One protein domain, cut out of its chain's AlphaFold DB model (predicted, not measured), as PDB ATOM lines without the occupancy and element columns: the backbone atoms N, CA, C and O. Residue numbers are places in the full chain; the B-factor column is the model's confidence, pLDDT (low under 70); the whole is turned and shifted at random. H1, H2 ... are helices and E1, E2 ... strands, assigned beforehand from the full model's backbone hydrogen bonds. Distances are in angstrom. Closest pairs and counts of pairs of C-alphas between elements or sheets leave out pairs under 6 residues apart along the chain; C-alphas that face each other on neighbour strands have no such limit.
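Overview. This is residues 60 to 198 of the 236 residues of an uncharacterized protein of Ostreococcus lucimarinus (strain CCE9901) (UniProt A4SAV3). A twisted sheet of five strands, curled like part of a barrel, has two long helices, H1 and H3, crossing steeply over one face, two layers in all. H2 runs on ahead of H3 and only grazes the sheet; residues 107 to 115 and 169 to 174 stick out, and E6 with the last residues makes a small hairpin beyond E5. The printed part has 139 residues, with three named helices and six named strands in the order E1 H1 E2 H2 H3 E3 E4 E5 E6; the class is mixed, helices and strands. The mixed sheet runs E1 E5 E4 E2 E3. The whole is compact, with a radius of gyration of the C-alphas of 16.0 A and spans of 49 by 34 by 22 A.

Arrangement. Start at E1, residues 62 to 65, an edge strand antiparallel to E5, residues 176 to 185; N 64 and O 179 are 3.0 A apart. H1, residues 69 to 86, is on the sheet at a height of 7.6 A, over E5 and along the strands; its closest C-alphas to E5 are Val 79 and Gly 182, 5.8 A. Next come E2, residues 94 to 103, and H2, residues 113 to 123. H3, residues 125 to 143, is on the same face as H1 at a height of 6.1 A; they touch at a steep tilt of 55 degrees, the closest C-alphas being Glu 77 and Ala 139, 5.1 A. H2 and H3 are close but not clearly touching, with C-alphas 121 and 127 at 7.8 A. E3, residues 148 to 151, is parallel to E2, with N 97 and O 150 2.9 A apart; E2, H2, H3 and E3 form a strand-helix-strand unit, two parallel neighbour strands with helices between, its crossover right-handed. E4, residues 158 to 167, is parallel to E2, with N 100 and O 160 2.8 A apart, and forms a hairpin with E5, with N 163 and O 180 2.8 A apart. E6, residues 191 to 194, pairs with no named strand. Every O i to N i+4 pair is within hydrogen-bond range in H1, against 5 of 7 in H2 and 13 of 15 in H3.

Along the chain. Find C-alpha 62 at (-32.505, 9.467, -35.241), where E1 begins. H1 spans 26.1 A, E2 29.4 A, H3 26.2 A, E4 28.2 A and E5 30.3 A. E6 ends at C-alpha 194, (-9.829, 0.558, -26.828).

Size, cuts and confidence. The C-alphas of Ser 110 and Glu 146 are the two farthest apart, 50.4 A. The printed part has no cut and no long link. Mean pLDDT of the printed part is 74.6; look for values under 70 at residues 103 to 124 and 165 to 178, among others.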
ATOM      1  N   ILE A  60     -28.372   3.588 -34.235       67.31
ATOM      2  CA  ILE A  60     -28.810   4.886 -34.750       67.31
ATOM      3  C   ILE A  60     -30.297   4.980 -34.470       67.31
ATOM      4  O   ILE A  60     -31.065   4.158 -34.964       67.31
ATOM      5  N   ASP A  61     -30.678   5.982 -33.691       64.06
ATOM      6  CA  ASP A  61     -32.048   6.160 -33.228       64.06
ATOM      7  C   ASP A  61     -32.713   7.381 -33.879       64.06
ATOM      8  O   ASP A  61     -33.933   7.487 -33.801       64.06
ATOM      9  N   GLY A  62     -31.975   8.281 -34.549       62.31
ATOM     10  CA  GLY A  62     -32.505   9.467 -35.241       62.31
ATOM     11  C   GLY A  62     -31.621  10.004 -36.371       62.31
ATOM     12  O   GLY A  62     -30.492   9.550 -36.548       62.31
ATOM     13  N   ALA A  63     -32.138  10.968 -37.137       71.12
ATOM     14  CA  ALA A  63     -31.394  11.663 -38.186       71.12
ATOM     15  C   ALA A  63     -31.898  13.104 -38.405       71.12
ATOM     16  O   ALA A  63     -33.041  13.403 -38.064       71.12
ATOM     17  N   PHE A  64     -31.055  13.967 -38.974       66.44
ATOM     18  CA  PHE A  64     -31.375  15.355 -39.347       66.44
ATOM     19  C   PHE A  64     -30.536  15.816 -40.547       66.44
ATOM     20  O   PHE A  64     -29.464  15.264 -40.811       66.44
ATOM     21  N   GLU A  65     -31.005  16.833 -41.269       67.62
ATOM     22  CA  GLU A  65     -30.271  17.426 -42.389       67.62
ATOM     23  C   GLU A  65     -29.157  18.365 -41.910       67.62
ATOM     24  O   GLU A  65     -29.289  19.094 -40.927       67.62
ATOM     25  N   VAL A  66     -28.021  18.366 -42.604       70.88
ATOM     26  CA  VAL A  66     -26.935  19.288 -42.279       70.88
ATOM     27  C   VAL A  66     -27.365  20.728 -42.557       70.88
ATOM     28  O   VAL A  66     -27.718  21.077 -43.676       70.88
ATOM     29  N   GLY A  67     -27.267  21.576 -41.533       73.38
ATOM     30  CA  GLY A  67     -27.753  22.959 -41.570       73.38
ATOM     31  C   GLY A  67     -29.061  23.149 -40.799       73.38
ATOM     32  O   GLY A  67     -29.349  24.271 -40.387       73.38
ATOM     33  N   ASP A  68     -29.786  22.067 -40.509       75.69
ATOM     34  CA  ASP A  68     -30.942  22.073 -39.615       75.69
ATOM     35  C   ASP A  68     -30.492  21.972 -38.147       75.69
ATOM     36  O   ASP A  68     -30.404  20.900 -37.542       75.69
ATOM     37  N   GLU A  69     -30.144  23.120 -37.567       83.56
ATOM     38  CA  GLU A  69     -29.706  23.210 -36.170       83.56
ATOM     39  C   GLU A  69     -30.829  22.847 -35.181       83.56
ATOM     40  O   GLU A  69     -30.553  22.307 -34.105       83.56
ATOM     41  N   ASP A  70     -32.092  23.104 -35.529       78.62
ATOM     42  CA  ASP A  70     -33.240  22.796 -34.674       78.62
ATOM     43  C   ASP A  70     -33.527  21.290 -34.675       78.62
ATOM     44  O   ASP A  70     -33.658  20.689 -33.600       78.62
ATOM     45  N   GLY A  71     -33.510  20.656 -35.851       72.56
ATOM     46  CA  GLY A  71     -33.595  19.205 -35.998       72.56
ATOM     47  C   GLY A  71     -32.422  18.476 -35.352       72.56
ATOM     48  O   GLY A  71     -32.633  17.462 -34.681       72.56
ATOM     49  N   MET A  72     -31.199  19.017 -35.440       83.56
ATOM     50  CA  MET A  72     -30.045  18.484 -34.703       83.56
ATOM     51  C   MET A  72     -30.313  18.463 -33.196       83.56
ATOM     52  O   MET A  72     -30.102  17.430 -32.553       83.56
ATOM     53  N   ARG A  73     -30.770  19.582 -32.618       83.06
ATOM     54  CA  ARG A  73     -31.051  19.667 -31.175       83.06
ATOM     55  C   ARG A  73     -32.135  18.682 -30.760       83.06
ATOM     56  O   ARG A  73     -31.889  17.879 -29.864       83.06
ATOM     57  N   ALA A  74     -33.268  18.670 -31.459       76.56
ATOM     58  CA  ALA A  74     -34.370  17.755 -31.165       76.56
ATOM     59  C   ALA A  74     -33.945  16.279 -31.276       76.56
ATOM     60  O   ALA A  74     -34.301  15.449 -30.434       76.56
ATOM     61  N   CYS A  75     -33.137  15.944 -32.289       77.81
ATOM     62  CA  CYS A  75     -32.604  14.598 -32.469       77.81
ATOM     63  C   CYS A  75     -31.684  14.193 -31.309       77.81
ATOM     64  O   CYS A  75     -31.842  13.107 -30.749       77.81
ATOM     65  N   VAL A  76     -30.734  15.053 -30.932       85.19
ATOM     66  CA  VAL A  76     -29.786  14.777 -29.841       85.19
ATOM     67  C   VAL A  76     -30.502  14.674 -28.494       85.19
ATOM     68  O   VAL A  76     -30.255  13.724 -27.754       85.19
ATOM     69  N   GLU A  77     -31.424  15.589 -28.194       85.81
ATOM     70  CA  GLU A  77     -32.227  15.564 -26.965       85.81
ATOM     71  C   GLU A  77     -33.003  14.257 -26.829       85.81
ATOM     72  O   GLU A  77     -32.976  13.616 -25.774       85.81
ATOM     73  N   ARG A  78     -33.642  13.802 -27.912       80.94
ATOM     74  CA  ARG A  78     -34.365  12.530 -27.908       80.94
ATOM     75  C   ARG A  78     -33.435  11.346 -27.650       80.94
ATOM     76  O   ARG A  78     -33.747  10.527 -26.787       80.94
ATOM     77  N   VAL A  79     -32.303  11.274 -28.350       82.75
ATOM     78  CA  VAL A  79     -31.312  10.192 -28.202       82.75
ATOM     79  C   VAL A  79     -30.754  10.141 -26.776       82.75
ATOM     80  O   VAL A  79     -30.646   9.063 -26.185       82.75
ATOM     81  N   VAL A  80     -30.434  11.297 -26.191       89.69
ATOM     82  CA  VAL A  80     -29.962  11.395 -24.803       89.69
ATOM     83  C   VAL A  80     -31.053  10.951 -23.835       89.69
ATOM     84  O   VAL A  80     -30.798  10.098 -22.986       89.69
ATOM     85  N   ARG A  81     -32.283  11.448 -23.991       86.75
ATOM     86  CA  ARG A  81     -33.426  11.078 -23.142       86.75
ATOM     87  C   ARG A  81     -33.693   9.575 -23.163       86.75
ATOM     88  O   ARG A  81     -33.834   8.967 -22.106       86.75
ATOM     89  N   GLU A  82     -33.734   8.965 -24.344       83.81
ATOM     90  CA  GLU A  82     -33.934   7.519 -24.503       83.81
ATOM     91  C   GLU A  82     -32.779   6.707 -23.896       83.81
ATOM     92  O   GLU A  82     -32.990   5.610 -23.379       83.81
ATOM     93  N   THR A  83     -31.561   7.250 -23.914       87.56
ATOM     94  CA  THR A  83     -30.378   6.640 -23.286       87.56
ATOM     95  C   THR A  83     -30.429   6.702 -21.773       87.56
ATOM     96  O   THR A  83     -30.287   5.671 -21.118       87.56
ATOM     97  N   ARG A  84     -30.782   7.854 -21.209       90.56
ATOM     98  CA  ARG A  84     -31.010   8.005 -19.765       90.56
ATOM     99  C   ARG A  84     -32.182   7.167 -19.257       90.56
ATOM    100  O   ARG A  84     -32.141   6.656 -18.143       90.56
ATOM    101  N   ALA A  85     -33.240   7.009 -20.047       87.44
ATOM    102  CA  ALA A  85     -34.395   6.223 -19.620       87.44
ATOM    103  C   ALA A  85     -34.039   4.744 -19.391       87.44
ATOM    104  O   ALA A  85     -34.554   4.128 -18.455       87.44
ATOM    105  N   ARG A  86     -33.143   4.183 -20.211       85.62
ATOM    106  CA  ARG A  86     -32.860   2.739 -20.220       85.62
ATOM    107  C   ARG A  86     -31.604   2.306 -19.459       85.62
ATOM    108  O   ARG A  86     -31.542   1.144 -19.077       85.62
ATOM    109  N   SER A  87     -30.625   3.190 -19.274       88.38
ATOM    110  CA  SER A  87     -29.297   2.844 -18.747       88.38
ATOM    111  C   SER A  87     -29.038   3.482 -17.384       88.38
ATOM    112  O   SER A  87     -29.399   4.637 -17.148       88.38
ATOM    113  N   GLU A  88     -28.401   2.736 -16.485       90.25
ATOM    114  CA  GLU A  88     -27.942   3.255 -15.195       90.25
ATOM    115  C   GLU A  88     -26.701   4.129 -15.367       90.25
ATOM    116  O   GLU A  88     -26.652   5.227 -14.810       90.25
ATOM    117  N   ASP A  89     -25.761   3.711 -16.221       90.00
ATOM    118  CA  ASP A  89     -24.567   4.495 -16.562       90.00
ATOM    119  C   ASP A  89     -24.934   5.867 -17.142       90.00
ATOM    120  O   ASP A  89     -24.341   6.888 -16.787       90.00
ATOM    121  N   ALA A  90     -25.963   5.920 -17.991       89.75
ATOM    122  CA  ALA A  90     -26.456   7.167 -18.565       89.75
ATOM    123  C   ALA A  90     -27.200   8.056 -17.559       89.75
ATOM    124  O   ALA A  90     -27.363   9.246 -17.829       89.75
ATOM    125  N   ARG A  91     -27.663   7.517 -16.423       92.62
ATOM    126  CA  ARG A  91     -28.295   8.275 -15.323       92.62
ATOM    127  C   ARG A  91     -27.305   8.754 -14.266       92.62
ATOM    128  O   ARG A  91     -27.724   9.454 -13.347       92.62
ATOM    129  N   SER A  92     -26.024   8.408 -14.394       90.94
ATOM    130  CA  SER A  92     -24.966   8.885 -13.503       90.94
ATOM    131  C   SER A  92     -24.998  10.412 -13.351       90.94
ATOM    132  O   SER A  92     -25.257  11.141 -14.312       90.94
ATOM    133  N   LYS A  93     -24.678  10.892 -12.142       91.50
ATOM    134  CA  LYS A  93     -24.460  12.320 -11.848       91.50
ATOM    135  C   LYS A  93     -23.185  12.867 -12.501       91.50
ATOM    136  O   LYS A  93     -23.043  14.076 -12.623       91.50
ATOM    137  N   SER A  94     -22.283  11.986 -12.935       93.94
ATOM    138  CA  SER A  94     -21.096  12.328 -13.717       93.94
ATOM    139  C   SER A  94     -21.122  11.574 -15.046       93.94
ATOM    140  O   SER A  94     -21.019  10.343 -15.088       93.94
ATOM    141  N   ILE A  95     -21.304  12.310 -16.139       94.94
ATOM    142  CA  ILE A  95     -21.357  11.801 -17.508       94.94
ATOM    143  C   ILE A  95     -20.040  12.122 -18.203       94.94
ATOM    144  O   ILE A  95     -19.673  13.280 -18.409       94.94
ATOM    145  N   ALA A  96     -19.338  11.070 -18.603       91.50
ATOM    146  CA  ALA A  96     -18.145  11.138 -19.426       91.50
ATOM    147  C   ALA A  96     -18.508  10.551 -20.789       91.50
ATOM    148  O   ALA A  96     -18.653   9.339 -20.917       91.50
ATOM    149  N   PHE A  97     -18.690  11.389 -21.808       90.94
ATOM    150  CA  PHE A  97     -19.181  10.920 -23.102       90.94
ATOM    151  C   PHE A  97     -18.178  11.099 -24.243       90.94
ATOM    152  O   PHE A  97     -17.280  11.937 -24.193       90.94
ATOM    153  N   ALA A  98     -18.333  10.312 -25.304       87.25
ATOM    154  CA  ALA A  98     -17.551  10.438 -26.532       87.25
ATOM    155  C   ALA A  98     -18.466  10.565 -27.748       87.25
ATOM    156  O   ALA A  98     -19.458   9.851 -27.849       87.25
ATOM    157  N   VAL A  99     -18.095  11.414 -28.709       84.94
ATOM    158  CA  VAL A  99     -18.741  11.453 -30.028       84.94
ATOM    159  C   VAL A  99     -17.851  10.728 -31.033       84.94
ATOM    160  O   VAL A  99     -16.730  11.155 -31.319       84.94
ATOM    161  N   VAL A 100     -18.352   9.626 -31.579       80.62
ATOM    162  CA  VAL A 100     -17.690   8.845 -32.625       80.62
ATOM    163  C   VAL A 100     -18.323   9.205 -33.958       80.62
ATOM    164  O   VAL A 100     -19.464   8.847 -34.230       80.62
ATOM    165  N   TYR A 101     -17.562   9.906 -34.794       74.88
ATOM    166  CA  TYR A 101     -18.002  10.334 -36.118       74.88
ATOM    167  C   TYR A 101     -17.465   9.411 -37.210       74.88
ATOM    168  O   TYR A 101     -16.267   9.111 -37.243       74.88
ATOM    169  N   ASN A 102     -18.342   9.011 -38.127       71.00
ATOM    170  CA  ASN A 102     -17.993   8.240 -39.310       71.00
ATOM    171  C   ASN A 102     -18.597   8.885 -40.566       71.00
ATOM    172  O   ASN A 102     -19.813   9.050 -40.659       71.00
ATOM    173  N   LYS A 103     -17.755   9.224 -41.550       63.88
ATOM    174  CA  LYS A 103     -18.209   9.707 -42.859       63.88
ATOM    175  C   LYS A 103     -18.277   8.533 -43.827       63.88
ATOM    176  O   LYS A 103     -17.274   7.854 -44.033       63.88
ATOM    177  N   ARG A 104     -19.443   8.299 -44.434       57.53
ATOM    178  CA  ARG A 104     -19.558   7.420 -45.602       57.53
ATOM    179  C   ARG A 104     -19.976   8.244 -46.806       57.53
ATOM    180  O   ARG A 104     -21.128   8.641 -46.920       57.53
ATOM    181  N   VAL A 105     -19.015   8.486 -47.689       50.69
ATOM    182  CA  VAL A 105     -19.290   8.950 -49.050       50.69
ATOM    183  C   VAL A 105     -19.491   7.698 -49.890       50.69
ATOM    184  O   VAL A 105     -18.616   6.830 -49.896       50.69
ATOM    185  N   ASP A 106     -20.647   7.564 -50.538       45.94
ATOM    186  CA  ASP A 106     -20.865   6.480 -51.495       45.94
ATOM    187  C   ASP A 106     -19.889   6.653 -52.661       45.94
ATOM    188  O   ASP A 106     -19.990   7.584 -53.457       45.94
ATOM    189  N   SER A 107     -18.929   5.738 -52.764       35.28
ATOM    190  CA  SER A 107     -17.919   5.699 -53.824       35.28
ATOM    191  C   SER A 107     -18.455   5.164 -55.160       35.28
ATOM    192  O   SER A 107     -17.679   4.874 -56.066       35.28
ATOM    193  N   THR A 108     -19.775   4.991 -55.296       37.97
ATOM    194  CA  THR A 108     -20.415   4.460 -56.511       37.97
ATOM    195  C   THR A 108     -20.868   5.533 -57.496       37.97
ATOM    196  O   THR A 108     -21.194   5.199 -58.630       37.97
ATOM    197  N   ALA A 109     -20.878   6.806 -57.099       38.88
ATOM    198  CA  ALA A 109     -20.942   7.910 -58.048       38.88
ATOM    199  C   ALA A 109     -19.504   8.325 -58.366       38.88
ATOM    200  O   ALA A 109     -18.691   8.449 -57.456       38.88
ATOM    201  N   SER A 110     -19.165   8.524 -59.636       34.44
ATOM    202  CA  SER A 110     -17.917   9.172 -60.038       34.44
ATOM    203  C   SER A 110     -17.913  10.606 -59.499       34.44
ATOM    204  O   SER A 110     -18.387  11.526 -60.162       34.44
ATOM    205  N   VAL A 111     -17.477  10.782 -58.253       38.25
ATOM    206  CA  VAL A 111     -17.352  12.091 -57.618       38.25
ATOM    207  C   VAL A 111     -16.031  12.679 -58.095       38.25
ATOM    208  O   VAL A 111     -14.978  12.088 -57.867       38.25
ATOM    209  N   SER A 112     -16.086  13.802 -58.805       39.25
ATOM    210  CA  SER A 112     -14.905  14.613 -59.096       39.25
ATOM    211  C   SER A 112     -14.217  14.981 -57.779       39.25
ATOM    212  O   SER A 112     -14.889  15.359 -56.819       39.25
ATOM    213  N   GLU A 113     -12.890  14.859 -57.726       41.44
ATOM    214  CA  GLU A 113     -12.091  15.027 -56.500       41.44
ATOM    215  C   GLU A 113     -12.349  16.371 -55.784       41.44
ATOM    216  O   GLU A 113     -12.309  16.420 -54.554       41.44
ATOM    217  N   GLU A 114     -12.737  17.418 -56.523       43.16
ATOM    218  CA  GLU A 114     -13.070  18.757 -56.003       43.16
ATOM    219  C   GLU A 114     -14.281  18.794 -55.042       43.16
ATOM    220  O   GLU A 114     -14.325  19.618 -54.129       43.16
ATOM    221  N   ASP A 115     -15.252  17.886 -55.188       45.72
ATOM    222  CA  ASP A 115     -16.484  17.874 -54.374       45.72
ATOM    223  C   ASP A 115     -16.257  17.271 -52.973       45.72
ATOM    224  O   ASP A 115     -16.981  17.554 -52.008       45.72
ATOM    225  N   THR A 116     -15.240  16.420 -52.849       49.84
ATOM    226  CA  THR A 116     -14.869  15.766 -51.590       49.84
ATOM    227  C   THR A 116     -14.345  16.787 -50.583       49.84
ATOM    228  O   THR A 116     -14.805  16.793 -49.439       49.84
ATOM    229  N   ASP A 117     -13.487  17.704 -51.036       50.53
ATOM    230  CA  ASP A 117     -12.833  18.708 -50.191       50.53
ATOM    231  C   ASP A 117     -13.810  19.773 -49.678       50.53
ATOM    232  O   ASP A 117     -13.821  20.074 -48.483       50.53
ATOM    233  N   ALA A 118     -14.710  20.294 -50.519       49.34
ATOM    234  CA  ALA A 118     -15.690  21.294 -50.080       49.34
ATOM    235  C   ALA A 118     -16.696  20.726 -49.053       49.34
ATOM    236  O   ALA A 118     -17.027  21.388 -48.064       49.34
ATOM    237  N   SER A 119     -17.143  19.476 -49.241       54.97
ATOM    238  CA  SER A 119     -18.052  18.808 -48.294       54.97
ATOM    239  C   SER A 119     -17.380  18.475 -46.956       54.97
ATOM    240  O   SER A 119     -18.017  18.584 -45.906       54.97
ATOM    241  N   ASP A 120     -16.098  18.087 -46.962       58.34
ATOM    242  CA  ASP A 120     -15.338  17.830 -45.734       58.34
ATOM    243  C   ASP A 120     -15.040  19.110 -44.955       58.34
ATOM    244  O   ASP A 120     -15.072  19.097 -43.722       58.34
ATOM    245  N   VAL A 121     -14.834  20.231 -45.644       57.66
ATOM    246  CA  VAL A 121     -14.627  21.533 -44.999       57.66
ATOM    247  C   VAL A 121     -15.918  22.057 -44.358       57.66
ATOM    248  O   VAL A 121     -15.872  22.575 -43.242       57.66
ATOM    249  N   ALA A 122     -17.078  21.895 -45.004       62.00
ATOM    250  CA  ALA A 122     -18.345  22.426 -44.490       62.00
ATOM    251  C   ALA A 122     -19.057  21.494 -43.488       62.00
ATOM    252  O   ALA A 122     -19.733  21.964 -42.567       62.00
ATOM    253  N   HIS A 123     -18.940  20.174 -43.665       65.69
ATOM    254  CA  HIS A 123     -19.763  19.169 -42.968       65.69
ATOM    255  C   HIS A 123     -18.942  17.997 -42.407       65.69
ATOM    256  O   HIS A 123     -19.490  16.991 -41.939       65.69
ATOM    257  N   GLY A 124     -17.614  18.109 -42.445       67.88
ATOM    258  CA  GLY A 124     -16.713  17.084 -41.950       67.88
ATOM    259  C   GLY A 124     -16.641  17.014 -40.427       67.88
ATOM    260  O   GLY A 124     -17.235  17.792 -39.671       67.88
ATOM    261  N   ARG A 125     -15.838  16.053 -39.966       71.94
ATOM    262  CA  ARG A 125     -15.647  15.720 -38.547       71.94
ATOM    263  C   ARG A 125     -15.348  16.941 -37.672       71.94
ATOM    264  O   ARG A 125     -15.889  17.034 -36.574       71.94
ATOM    265  N   ALA A 126     -14.489  17.844 -38.144       75.50
ATOM    266  CA  ALA A 126     -14.042  19.013 -37.387       75.50
ATOM    267  C   ALA A 126     -15.179  20.004 -37.085       75.50
ATOM    268  O   ALA A 126     -15.128  20.684 -36.066       75.50
ATOM    269  N   VAL A 127     -16.212  20.047 -37.931       83.06
ATOM    270  CA  VAL A 127     -17.380  20.921 -37.755       83.06
ATOM    271  C   VAL A 127     -18.485  20.200 -36.986       83.06
ATOM    272  O   VAL A 127     -19.038  20.744 -36.030       83.06
ATOM    273  N   MET A 128     -18.795  18.957 -37.365       82.12
ATOM    274  CA  MET A 128     -19.951  18.242 -36.817       82.12
ATOM    275  C   MET A 128     -19.735  17.729 -35.395       82.12
ATOM    276  O   MET A 128     -20.651  17.800 -34.577       82.12
ATOM    277  N   VAL A 129     -18.535  17.235 -35.064       84.00
ATOM    278  CA  VAL A 129     -18.269  16.678 -33.727       84.00
ATOM    279  C   VAL A 129     -18.443  17.727 -32.622       84.00
ATOM    280  O   VAL A 129     -19.166  17.425 -31.672       84.00
ATOM    281  N   PRO A 130     -17.875  18.948 -32.715       85.75
ATOM    282  CA  PRO A 130     -18.098  19.976 -31.698       85.75
ATOM    283  C   PRO A 130     -19.566  20.393 -31.558       85.75
ATOM    284  O   PRO A 130     -20.036  20.568 -30.435       85.75
ATOM    285  N   LYS A 131     -20.307  20.515 -32.672       90.06
ATOM    286  CA  LYS A 131     -21.738  20.862 -32.651       90.06
ATOM    287  C   LYS A 131     -22.567  19.808 -31.920       90.06
ATOM    288  O   LYS A 131     -23.305  20.138 -30.995       90.06
ATOM    289  N   ILE A 132     -22.379  18.539 -32.280       88.00
ATOM    290  CA  ILE A 132     -23.066  17.407 -31.646       88.00
ATOM    291  C   ILE A 132     -22.663  17.293 -30.175       88.00
ATOM    292  O   ILE A 132     -23.530  17.115 -29.326       88.00
ATOM    293  N   ALA A 133     -21.376  17.446 -29.848       89.19
ATOM    294  CA  ALA A 133     -20.905  17.402 -28.466       89.19
ATOM    295  C   ALA A 133     -21.551  18.500 -27.609       89.19
ATOM    296  O   ALA A 133     -22.050  18.206 -26.527       89.19
ATOM    297  N   LYS A 134     -21.624  19.736 -28.119       93.56
ATOM    298  CA  LYS A 134     -22.295  20.848 -27.434       93.56
ATOM    299  C   LYS A 134     -23.794  20.592 -27.251       93.56
ATOM    300  O   LYS A 134     -24.337  20.885 -26.189       93.56
ATOM    301  N   ALA A 135     -24.459  20.029 -28.260       92.94
ATOM    302  CA  ALA A 135     -25.863  19.639 -28.157       92.94
ATOM    303  C   ALA A 135     -26.076  18.525 -27.116       92.94
ATOM    304  O   ALA A 135     -27.034  18.585 -26.354       92.94
ATOM    305  N   CYS A 136     -25.163  17.551 -27.029       92.81
ATOM    306  CA  CYS A 136     -25.221  16.485 -26.025       92.81
ATOM    307  C   CYS A 136     -25.011  17.038 -24.616       92.81
ATOM    308  O   CYS A 136     -25.772  16.705 -23.716       92.81
ATOM    309  N   GLU A 137     -24.008  17.901 -24.428       94.44
ATOM    310  CA  GLU A 137     -23.741  18.549 -23.142       94.44
ATOM    311  C   GLU A 137     -24.976  19.294 -22.634       94.44
ATOM    312  O   GLU A 137     -25.376  19.125 -21.483       94.44
ATOM    313  N   ARG A 138     -25.616  20.059 -23.524       95.56
ATOM    314  CA  ARG A 138     -26.877  20.732 -23.227       95.56
ATOM    315  C   ARG A 138     -27.981  19.732 -22.888       95.56
ATOM    316  O   ARG A 138     -28.592  19.871 -21.843       95.56
ATOM    317  N   ALA A 139     -28.199  18.709 -23.710       94.94
ATOM    318  CA  ALA A 139     -29.258  17.726 -23.484       94.94
ATOM    319  C   ALA A 139     -29.097  16.954 -22.159       94.94
ATOM    320  O   ALA A 139     -30.088  16.665 -21.493       94.94
ATOM    321  N   PHE A 140     -27.865  16.632 -21.747       93.81
ATOM    322  CA  PHE A 140     -27.609  16.008 -20.444       93.81
ATOM    323  C   PHE A 140     -27.910  16.960 -19.282       93.81
ATOM    324  O   PHE A 140     -28.555  16.541 -18.324       93.81
ATOM    325  N   LYS A 141     -27.502  18.230 -19.387       94.31
ATOM    326  CA  LYS A 141     -27.780  19.265 -18.377       94.31
ATOM    327  C   LYS A 141     -29.262  19.633 -18.296       94.31
ATOM    328  O   LYS A 141     -29.781  19.824 -17.205       94.31
ATOM    329  N   ASP A 142     -29.955  19.679 -19.429       94.44
ATOM    330  CA  ASP A 142     -31.397  19.934 -19.488       94.44
ATOM    331  C   ASP A 142     -32.184  18.762 -18.863       94.44
ATOM    332  O   ASP A 142     -33.242  18.965 -18.270       94.44
ATOM    333  N   ALA A 143     -31.653  17.534 -18.942       91.31
ATOM    334  CA  ALA A 143     -32.242  16.354 -18.305       91.31
ATOM    335  C   ALA A 143     -31.934  16.232 -16.797       91.31
ATOM    336  O   ALA A 143     -32.704  15.599 -16.076       91.31
ATOM    337  N   ASP A 144     -30.807  16.772 -16.326       90.94
ATOM    338  CA  ASP A 144     -30.432  16.870 -14.909       90.94
ATOM    339  C   ASP A 144     -29.425  18.016 -14.724       90.94
ATOM    340  O   ASP A 144     -28.255  17.897 -15.092       90.94
ATOM    341  N   ALA A 145     -29.884  19.128 -14.143       90.25
ATOM    342  CA  ALA A 145     -29.094  20.355 -14.013       90.25
ATOM    343  C   ALA A 145     -27.854  20.200 -13.116       90.25
ATOM    344  O   ALA A 145     -26.908  20.978 -13.237       90.25
ATOM    345  N   GLU A 146     -27.845  19.202 -12.228       90.38
ATOM    346  CA  GLU A 146     -26.710  18.898 -11.349       90.38
ATOM    347  C   GLU A 146     -25.722  17.909 -11.982       90.38
ATOM    348  O   GLU A 146     -24.722  17.550 -11.363       90.38
ATOM    349  N   CYS A 147     -26.003  17.429 -13.196       91.25
ATOM    350  CA  CYS A 147     -25.138  16.492 -13.886       91.25
ATOM    351  C   CYS A 147     -23.828  17.172 -14.303       91.25
ATOM    352  O   CYS A 147     -23.811  18.110 -15.107       91.25
ATOM    353  N   GLU A 148     -22.706  16.640 -13.830       94.38
ATOM    354  CA  GLU A 148     -21.395  16.966 -14.373       94.38
ATOM    355  C   GLU A 148     -21.243  16.275 -15.727       94.38
ATOM    356  O   GLU A 148     -21.451  15.069 -15.841       94.38
ATOM    357  N   VAL A 149     -20.897  17.026 -16.772       94.06
ATOM    358  CA  VAL A 149     -20.776  16.489 -18.133       94.06
ATOM    359  C   VAL A 149     -19.404  16.826 -18.696       94.06
ATOM    360  O   VAL A 149     -18.988  17.983 -18.692       94.06
ATOM    361  N   SER A 150     -18.700  15.817 -19.202       92.00
ATOM    362  CA  SER A 150     -17.365  15.949 -19.785       92.00
ATOM    363  C   SER A 150     -17.208  15.085 -21.035       92.00
ATOM    364  O   SER A 150     -17.854  14.048 -21.181       92.00
ATOM    365  N   VAL A 151     -16.326  15.501 -21.947       88.25
ATOM    366  CA  VAL A 151     -15.961  14.698 -23.121       88.25
ATOM    367  C   VAL A 151     -14.738  13.840 -22.790       88.25
ATOM    368  O   VAL A 151     -13.664  14.375 -22.520       88.25
ATOM    369  N   ASN A 152     -14.867  12.512 -22.854       83.50
ATOM    370  CA  ASN A 152     -13.786  11.559 -22.595       83.50
ATOM    371  C   ASN A 152     -13.729  10.472 -23.678       83.50
ATOM    372  O   ASN A 152     -14.555   9.569 -23.729       83.50
ATOM    373  N   LEU A 153     -12.706  10.525 -24.534       78.12
ATOM    374  CA  LEU A 153     -12.531   9.567 -25.634       78.12
ATOM    375  C   LEU A 153     -11.891   8.233 -25.215       78.12
ATOM    376  O   LEU A 153     -11.832   7.315 -26.035       78.12
ATOM    377  N   LYS A 154     -11.354   8.134 -23.992       78.44
ATOM    378  CA  LYS A 154     -10.603   6.960 -23.517       78.44
ATOM    379  C   LYS A 154     -11.459   6.026 -22.673       78.44
ATOM    380  O   LYS A 154     -11.384   4.820 -22.870       78.44
ATOM    381  N   ASP A 155     -12.253   6.584 -21.767       81.81
ATOM    382  CA  ASP A 155     -13.166   5.825 -20.906       81.81
ATOM    383  C   ASP A 155     -14.501   6.566 -20.745       81.81
ATOM    384  O   ASP A 155     -14.753   7.190 -19.713       81.81
ATOM    385  N   PRO A 156     -15.338   6.586 -21.796       85.56
ATOM    386  CA  PRO A 156     -16.680   7.125 -21.686       85.56
ATOM    387  C   PRO A 156     -17.645   6.119 -21.052       85.56
ATOM    388  O   PRO A 156     -17.593   4.921 -21.337       85.56
ATOM    389  N   ASN A 157     -18.596   6.627 -20.269       89.25
ATOM    390  CA  ASN A 157     -19.785   5.882 -19.858       89.25
ATOM    391  C   ASN A 157     -20.920   5.971 -20.889       89.25
ATOM    392  O   ASN A 157     -21.766   5.081 -20.924       89.25
ATOM    393  N   VAL A 158     -20.901   6.975 -21.778       89.75
ATOM    394  CA  VAL A 158     -21.839   7.098 -22.905       89.75
ATOM    395  C   VAL A 158     -21.109   7.406 -24.211       89.75
ATOM    396  O   VAL A 158     -20.224   8.252 -24.284       89.75
ATOM    397  N   VAL A 159     -21.502   6.752 -25.295       88.69
ATOM    398  CA  VAL A 159     -20.955   6.967 -26.635       88.69
ATOM    399  C   VAL A 159     -22.073   7.391 -27.563       88.69
ATOM    400  O   VAL A 159     -23.064   6.684 -27.716       88.69
ATOM    401  N   VAL A 160     -21.882   8.528 -28.220       86.88
ATOM    402  CA  VAL A 160     -22.761   9.061 -29.257       86.88
ATOM    403  C   VAL A 160     -22.145   8.728 -30.608       86.88
ATOM    404  O   VAL A 160     -21.046   9.175 -30.939       86.88
ATOM    405  N   PHE A 161     -22.845   7.929 -31.398       82.69
ATOM    406  CA  PHE A 161     -22.447   7.572 -32.749       82.69
ATOM    407  C   PHE A 161     -23.093   8.533 -33.735       82.69
ATOM    408  O   PHE A 161     -24.313   8.640 -33.774       82.69
ATOM    409  N   ALA A 162     -22.274   9.205 -34.538       77.94
ATOM    410  CA  ALA A 162     -22.716  10.093 -35.600       77.94
ATOM    411  C   ALA A 162     -22.222   9.566 -36.950       77.94
ATOM    412  O   ALA A 162     -21.023   9.333 -37.139       77.94
ATOM    413  N   GLN A 163     -23.135   9.392 -37.897       75.69
ATOM    414  CA  GLN A 163     -22.824   8.949 -39.249       75.69
ATOM    415  C   GLN A 163     -23.397   9.928 -40.263       75.69
ATOM    416  O   GLN A 163     -24.597  10.178 -40.258       75.69
ATOM    417  N   ILE A 164     -22.551  10.455 -41.147       71.00
ATOM    418  CA  ILE A 164     -23.010  11.305 -42.249       71.00
ATOM    419  C   ILE A 164     -23.167  10.472 -43.520       71.00
ATOM    420  O   ILE A 164     -22.324   9.612 -43.812       71.00
ATOM    421  N   PHE A 165     -24.233  10.742 -44.262       66.06
ATOM    422  CA  PHE A 165     -24.499  10.168 -45.573       66.06
ATOM    423  C   PHE A 165     -24.988  11.247 -46.535       66.06
ATOM    424  O   PHE A 165     -25.585  12.247 -46.130       66.06
ATOM    425  N   THR A 166     -24.712  11.045 -47.818       60.84
ATOM    426  CA  THR A 166     -25.250  11.888 -48.883       60.84
ATOM    427  C   THR A 166     -26.614  11.341 -49.284       60.84
ATOM    428  O   THR A 166     -26.719  10.193 -49.708       60.84
ATOM    429  N   ALA A 167     -27.653  12.156 -49.147       57.84
ATOM    430  CA  ALA A 167     -28.940  11.908 -49.772       57.84
ATOM    431  C   ALA A 167     -28.892  12.528 -51.173       57.84
ATOM    432  O   ALA A 167     -28.755  13.742 -51.324       57.84
ATOM    433  N   LEU A 168     -28.945  11.684 -52.204       51.16
ATOM    434  CA  LEU A 168     -29.163  12.160 -53.565       51.16
ATOM    435  C   LEU A 168     -30.670  12.399 -53.722       51.16
ATOM    436  O   LEU A 168     -31.422  11.422 -53.642       51.16
ATOM    437  N   PRO A 169     -31.135  13.647 -53.906       43.75
ATOM    438  CA  PRO A 169     -32.512  13.868 -54.319       43.75
ATOM    439  C   PRO A 169     -32.752  13.202 -55.683       43.75
ATOM    440  O   PRO A 169     -31.832  13.005 -56.482       43.75
ATOM    441  N   SER A 170     -33.996  12.823 -55.964       41.62
ATOM    442  CA  SER A 170     -34.391  12.383 -57.300       41.62
ATOM    443  C   SER A 170     -34.460  13.598 -58.236       41.62
ATOM    444  O   SER A 170     -35.473  14.291 -58.244       41.62
ATOM    445  N   GLY A 171     -33.406  13.863 -59.014       48.53
ATOM    446  CA  GLY A 171     -33.369  14.938 -60.021       48.53
ATOM    447  C   GLY A 171     -32.102  15.804 -59.971       48.53
ATOM    448  O   GLY A 171     -31.146  15.460 -59.283       48.53
ATOM    449  N   ASP A 172     -32.114  16.933 -60.692       46.88
ATOM    450  CA  ASP A 172     -31.010  17.912 -60.835       46.88
ATOM    451  C   ASP A 172     -30.782  18.810 -59.589       46.88
ATOM    452  O   ASP A 172     -30.229  19.908 -59.678       46.88
ATOM    453  N   GLU A 173     -31.210  18.376 -58.402       52.75
ATOM    454  CA  GLU A 173     -31.060  19.157 -57.171       52.75
ATOM    455  C   GLU A 173     -29.709  18.922 -56.475       52.75
ATOM    456  O   GLU A 173     -29.079  17.866 -56.579       52.75
ATOM    457  N   LYS A 174     -29.243  19.952 -55.752       58.56
ATOM    458  CA  LYS A 174     -27.991  19.920 -54.983       58.56
ATOM    459  C   LYS A 174     -28.005  18.753 -53.988       58.56
ATOM    460  O   LYS A 174     -29.017  18.482 -53.356       58.56
ATOM    461  N   LYS A 175     -26.850  18.102 -53.812       59.03
ATOM    462  CA  LYS A 175     -26.645  17.035 -52.818       59.03
ATOM    463  C   LYS A 175     -27.068  17.515 -51.420       59.03
ATOM    464  O   LYS A 175     -26.480  18.474 -50.920       59.03
ATOM    465  N   SER A 176     -27.995  16.807 -50.775       62.72
ATOM    466  CA  SER A 176     -28.288  16.984 -49.347       62.72
ATOM    467  C   SER A 176     -27.429  16.031 -48.520       62.72
ATOM    468  O   SER A 176     -27.140  14.902 -48.920       62.72
ATOM    469  N   TYR A 177     -27.003  16.480 -47.344       66.25
ATOM    470  CA  TYR A 177     -26.256  15.656 -46.398       66.25
ATOM    471  C   TYR A 177     -27.113  15.436 -45.166       66.25
ATOM    472  O   TYR A 177     -27.643  16.385 -44.599       66.25
ATOM    473  N   ILE A 178     -27.220  14.189 -44.730       67.81
ATOM    474  CA  ILE A 178     -27.988  13.821 -43.547       67.81
ATOM    475  C   ILE A 178     -27.036  13.220 -42.519       67.81
ATOM    476  O   ILE A 178     -26.130  12.446 -42.844       67.81
ATOM    477  N   VAL A 179     -27.250  13.583 -41.262       70.50
ATOM    478  CA  VAL A 179     -26.517  13.068 -40.111       70.50
ATOM    479  C   VAL A 179     -27.450  12.156 -39.335       70.50
ATOM    480  O   VAL A 179     -28.444  12.599 -38.773       70.50
ATOM    481  N   ALA A 180     -27.108  10.877 -39.279       73.44
ATOM    482  CA  ALA A 180     -27.719   9.898 -38.397       73.44
ATOM    483  C   ALA A 180     -27.004   9.887 -37.040       73.44
ATOM    484  O   ALA A 180     -25.774   9.834 -36.991       73.44
ATOM    485  N   ILE A 181     -27.767   9.887 -35.946       73.31
ATOM    486  CA  ILE A 181     -27.252   9.809 -34.579       73.31
ATOM    487  C   ILE A 181     -27.932   8.681 -33.806       73.31
ATOM    488  O   ILE A 181     -29.139   8.466 -33.898       73.31
ATOM    489  N   GLY A 182     -27.164   7.997 -32.969       79.75
ATOM    490  CA  GLY A 182     -27.709   7.334 -31.788       79.75
ATOM    491  C   GLY A 182     -26.681   7.290 -30.667       79.75
ATOM    492  O   GLY A 182     -25.555   7.766 -30.826       79.75
ATOM    493  N   ALA A 183     -27.076   6.783 -29.504       84.81
ATOM    494  CA  ALA A 183     -26.204   6.748 -28.339       84.81
ATOM    495  C   ALA A 183     -26.366   5.450 -27.567       84.81
ATOM    496  O   ALA A 183     -27.457   4.894 -27.479       84.81
ATOM    497  N   ALA A 184     -25.265   5.000 -26.981       85.81
ATOM    498  CA  ALA A 184     -25.185   3.805 -26.165       85.81
ATOM    499  C   ALA A 184     -24.439   4.102 -24.871       85.81
ATOM    500  O   ALA A 184     -23.451   4.833 -24.881       85.81
ATOM    501  N   ALA A 185     -24.877   3.502 -23.779       89.12
ATOM    502  CA  ALA A 185     -24.186   3.532 -22.506       89.12
ATOM    503  C   ALA A 185     -23.349   2.264 -22.296       89.12
ATOM    504  O   ALA A 185     -23.482   1.281 -23.030       89.12
ATOM    505  N   LYS A 186     -22.407   2.307 -21.355       86.50
ATOM    506  CA  LYS A 186     -21.422   1.236 -21.146       86.50
ATOM    507  C   LYS A 186     -22.105  -0.084 -20.752       86.50
ATOM    508  O   LYS A 186     -21.777  -1.125 -21.326       86.50
ATOM    509  N   ASP A 187     -23.125  -0.028 -19.902       87.38
ATOM    510  CA  ASP A 187     -24.035  -1.129 -19.542       87.38
ATOM    511  C   ASP A 187     -24.952  -1.644 -20.679       87.38
ATOM    512  O   ASP A 187     -25.507  -2.748 -20.582       87.38
ATOM    513  N   ASP A 188     -25.068  -0.933 -21.810       80.94
ATOM    514  CA  ASP A 188     -25.741  -1.473 -23.001       80.94
ATOM    515  C   ASP A 188     -24.911  -2.608 -23.637       80.94
ATOM    516  O   ASP A 188     -25.471  -3.493 -24.286       80.94
ATOM    517  N   GLY A 189     -23.585  -2.626 -23.443       74.69
ATOM    518  CA  GLY A 189     -22.699  -3.691 -23.935       74.69
ATOM    519  C   GLY A 189     -22.509  -3.720 -25.458       74.69
ATOM    520  O   GLY A 189     -22.103  -4.752 -26.007       74.69
ATOM    521  N   VAL A 190     -22.808  -2.602 -26.133       71.62
ATOM    522  CA  VAL A 190     -22.787  -2.440 -27.602       71.62
ATOM    523  C   VAL A 190     -21.579  -1.642 -28.124       71.62
ATOM    524  O   VAL A 190     -21.457  -1.420 -29.329       71.62
ATOM    525  N   PHE A 191     -20.660  -1.226 -27.246       73.62
ATOM    526  CA  PHE A 191     -19.386  -0.595 -27.611       73.62
ATOM    527  C   PHE A 191     -18.226  -1.078 -26.734       73.62
ATOM    528  O   PHE A 191     -18.427  -1.613 -25.648       73.62
ATOM    529  N   GLU A 192     -17.001  -0.871 -27.215       70.12
ATOM    530  CA  GLU A 192     -15.756  -1.205 -26.526       70.12
ATOM    531  C   GLU A 192     -14.840   0.023 -26.461       70.12
ATOM    532  O   GLU A 192     -14.528   0.640 -27.488       70.12
ATOM    533  N   ALA A 193     -14.350   0.343 -25.264       65.75
ATOM    534  CA  ALA A 193     -13.220   1.249 -25.099       65.75
ATOM    535  C   ALA A 193     -11.920   0.515 -25.473       65.75
ATOM    536  O   ALA A 193     -11.637  -0.575 -24.974       65.75
ATOM    537  N   LYS A 194     -11.122   1.093 -26.373       66.00
ATOM    538  CA  LYS A 194      -9.829   0.558 -26.828       66.00
ATOM    539  C   LYS A 194      -8.724   1.572 -26.573       66.00
ATOM    540  O   LYS A 194      -8.963   2.770 -26.455       66.00
ATOM    541  N   ALA A 195      -7.476   1.109 -26.616       60.56
ATOM    542  CA  ALA A 195      -6.300   1.973 -26.467       60.56
ATOM    543  C   ALA A 195      -6.264   3.157 -27.461       60.56
ATOM    544  O   ALA A 195      -5.689   4.198 -27.157       60.56
ATOM    545  N   LYS A 196      -6.887   3.010 -28.643       61.03
ATOM    546  CA  LYS A 196      -6.979   4.052 -29.685       61.03
ATOM    547  C   LYS A 196      -8.331   4.789 -29.714       61.03
ATOM    548  O   LYS A 196      -8.610   5.488 -30.684       61.03
ATOM    549  N   GLY A 197      -9.156   4.636 -28.679       66.00
ATOM    550  CA  GLY A 197     -10.468   5.274 -28.550       66.00
ATOM    551  C   GLY A 197     -11.618   4.273 -28.531       66.00
ATOM    552  O   GLY A 197     -11.427   3.083 -28.298       66.00
ATOM    553  N   VAL A 198     -12.826   4.755 -28.791       66.38
ATOM    554  CA  VAL A 198     -14.049   3.950 -28.746       66.38
ATOM    555  C   VAL A 198     -14.349   3.317 -30.099       66.38
ATOM    556  O   VAL A 198     -14.282   3.982 -31.134       66.38
TER     557      VAL A 198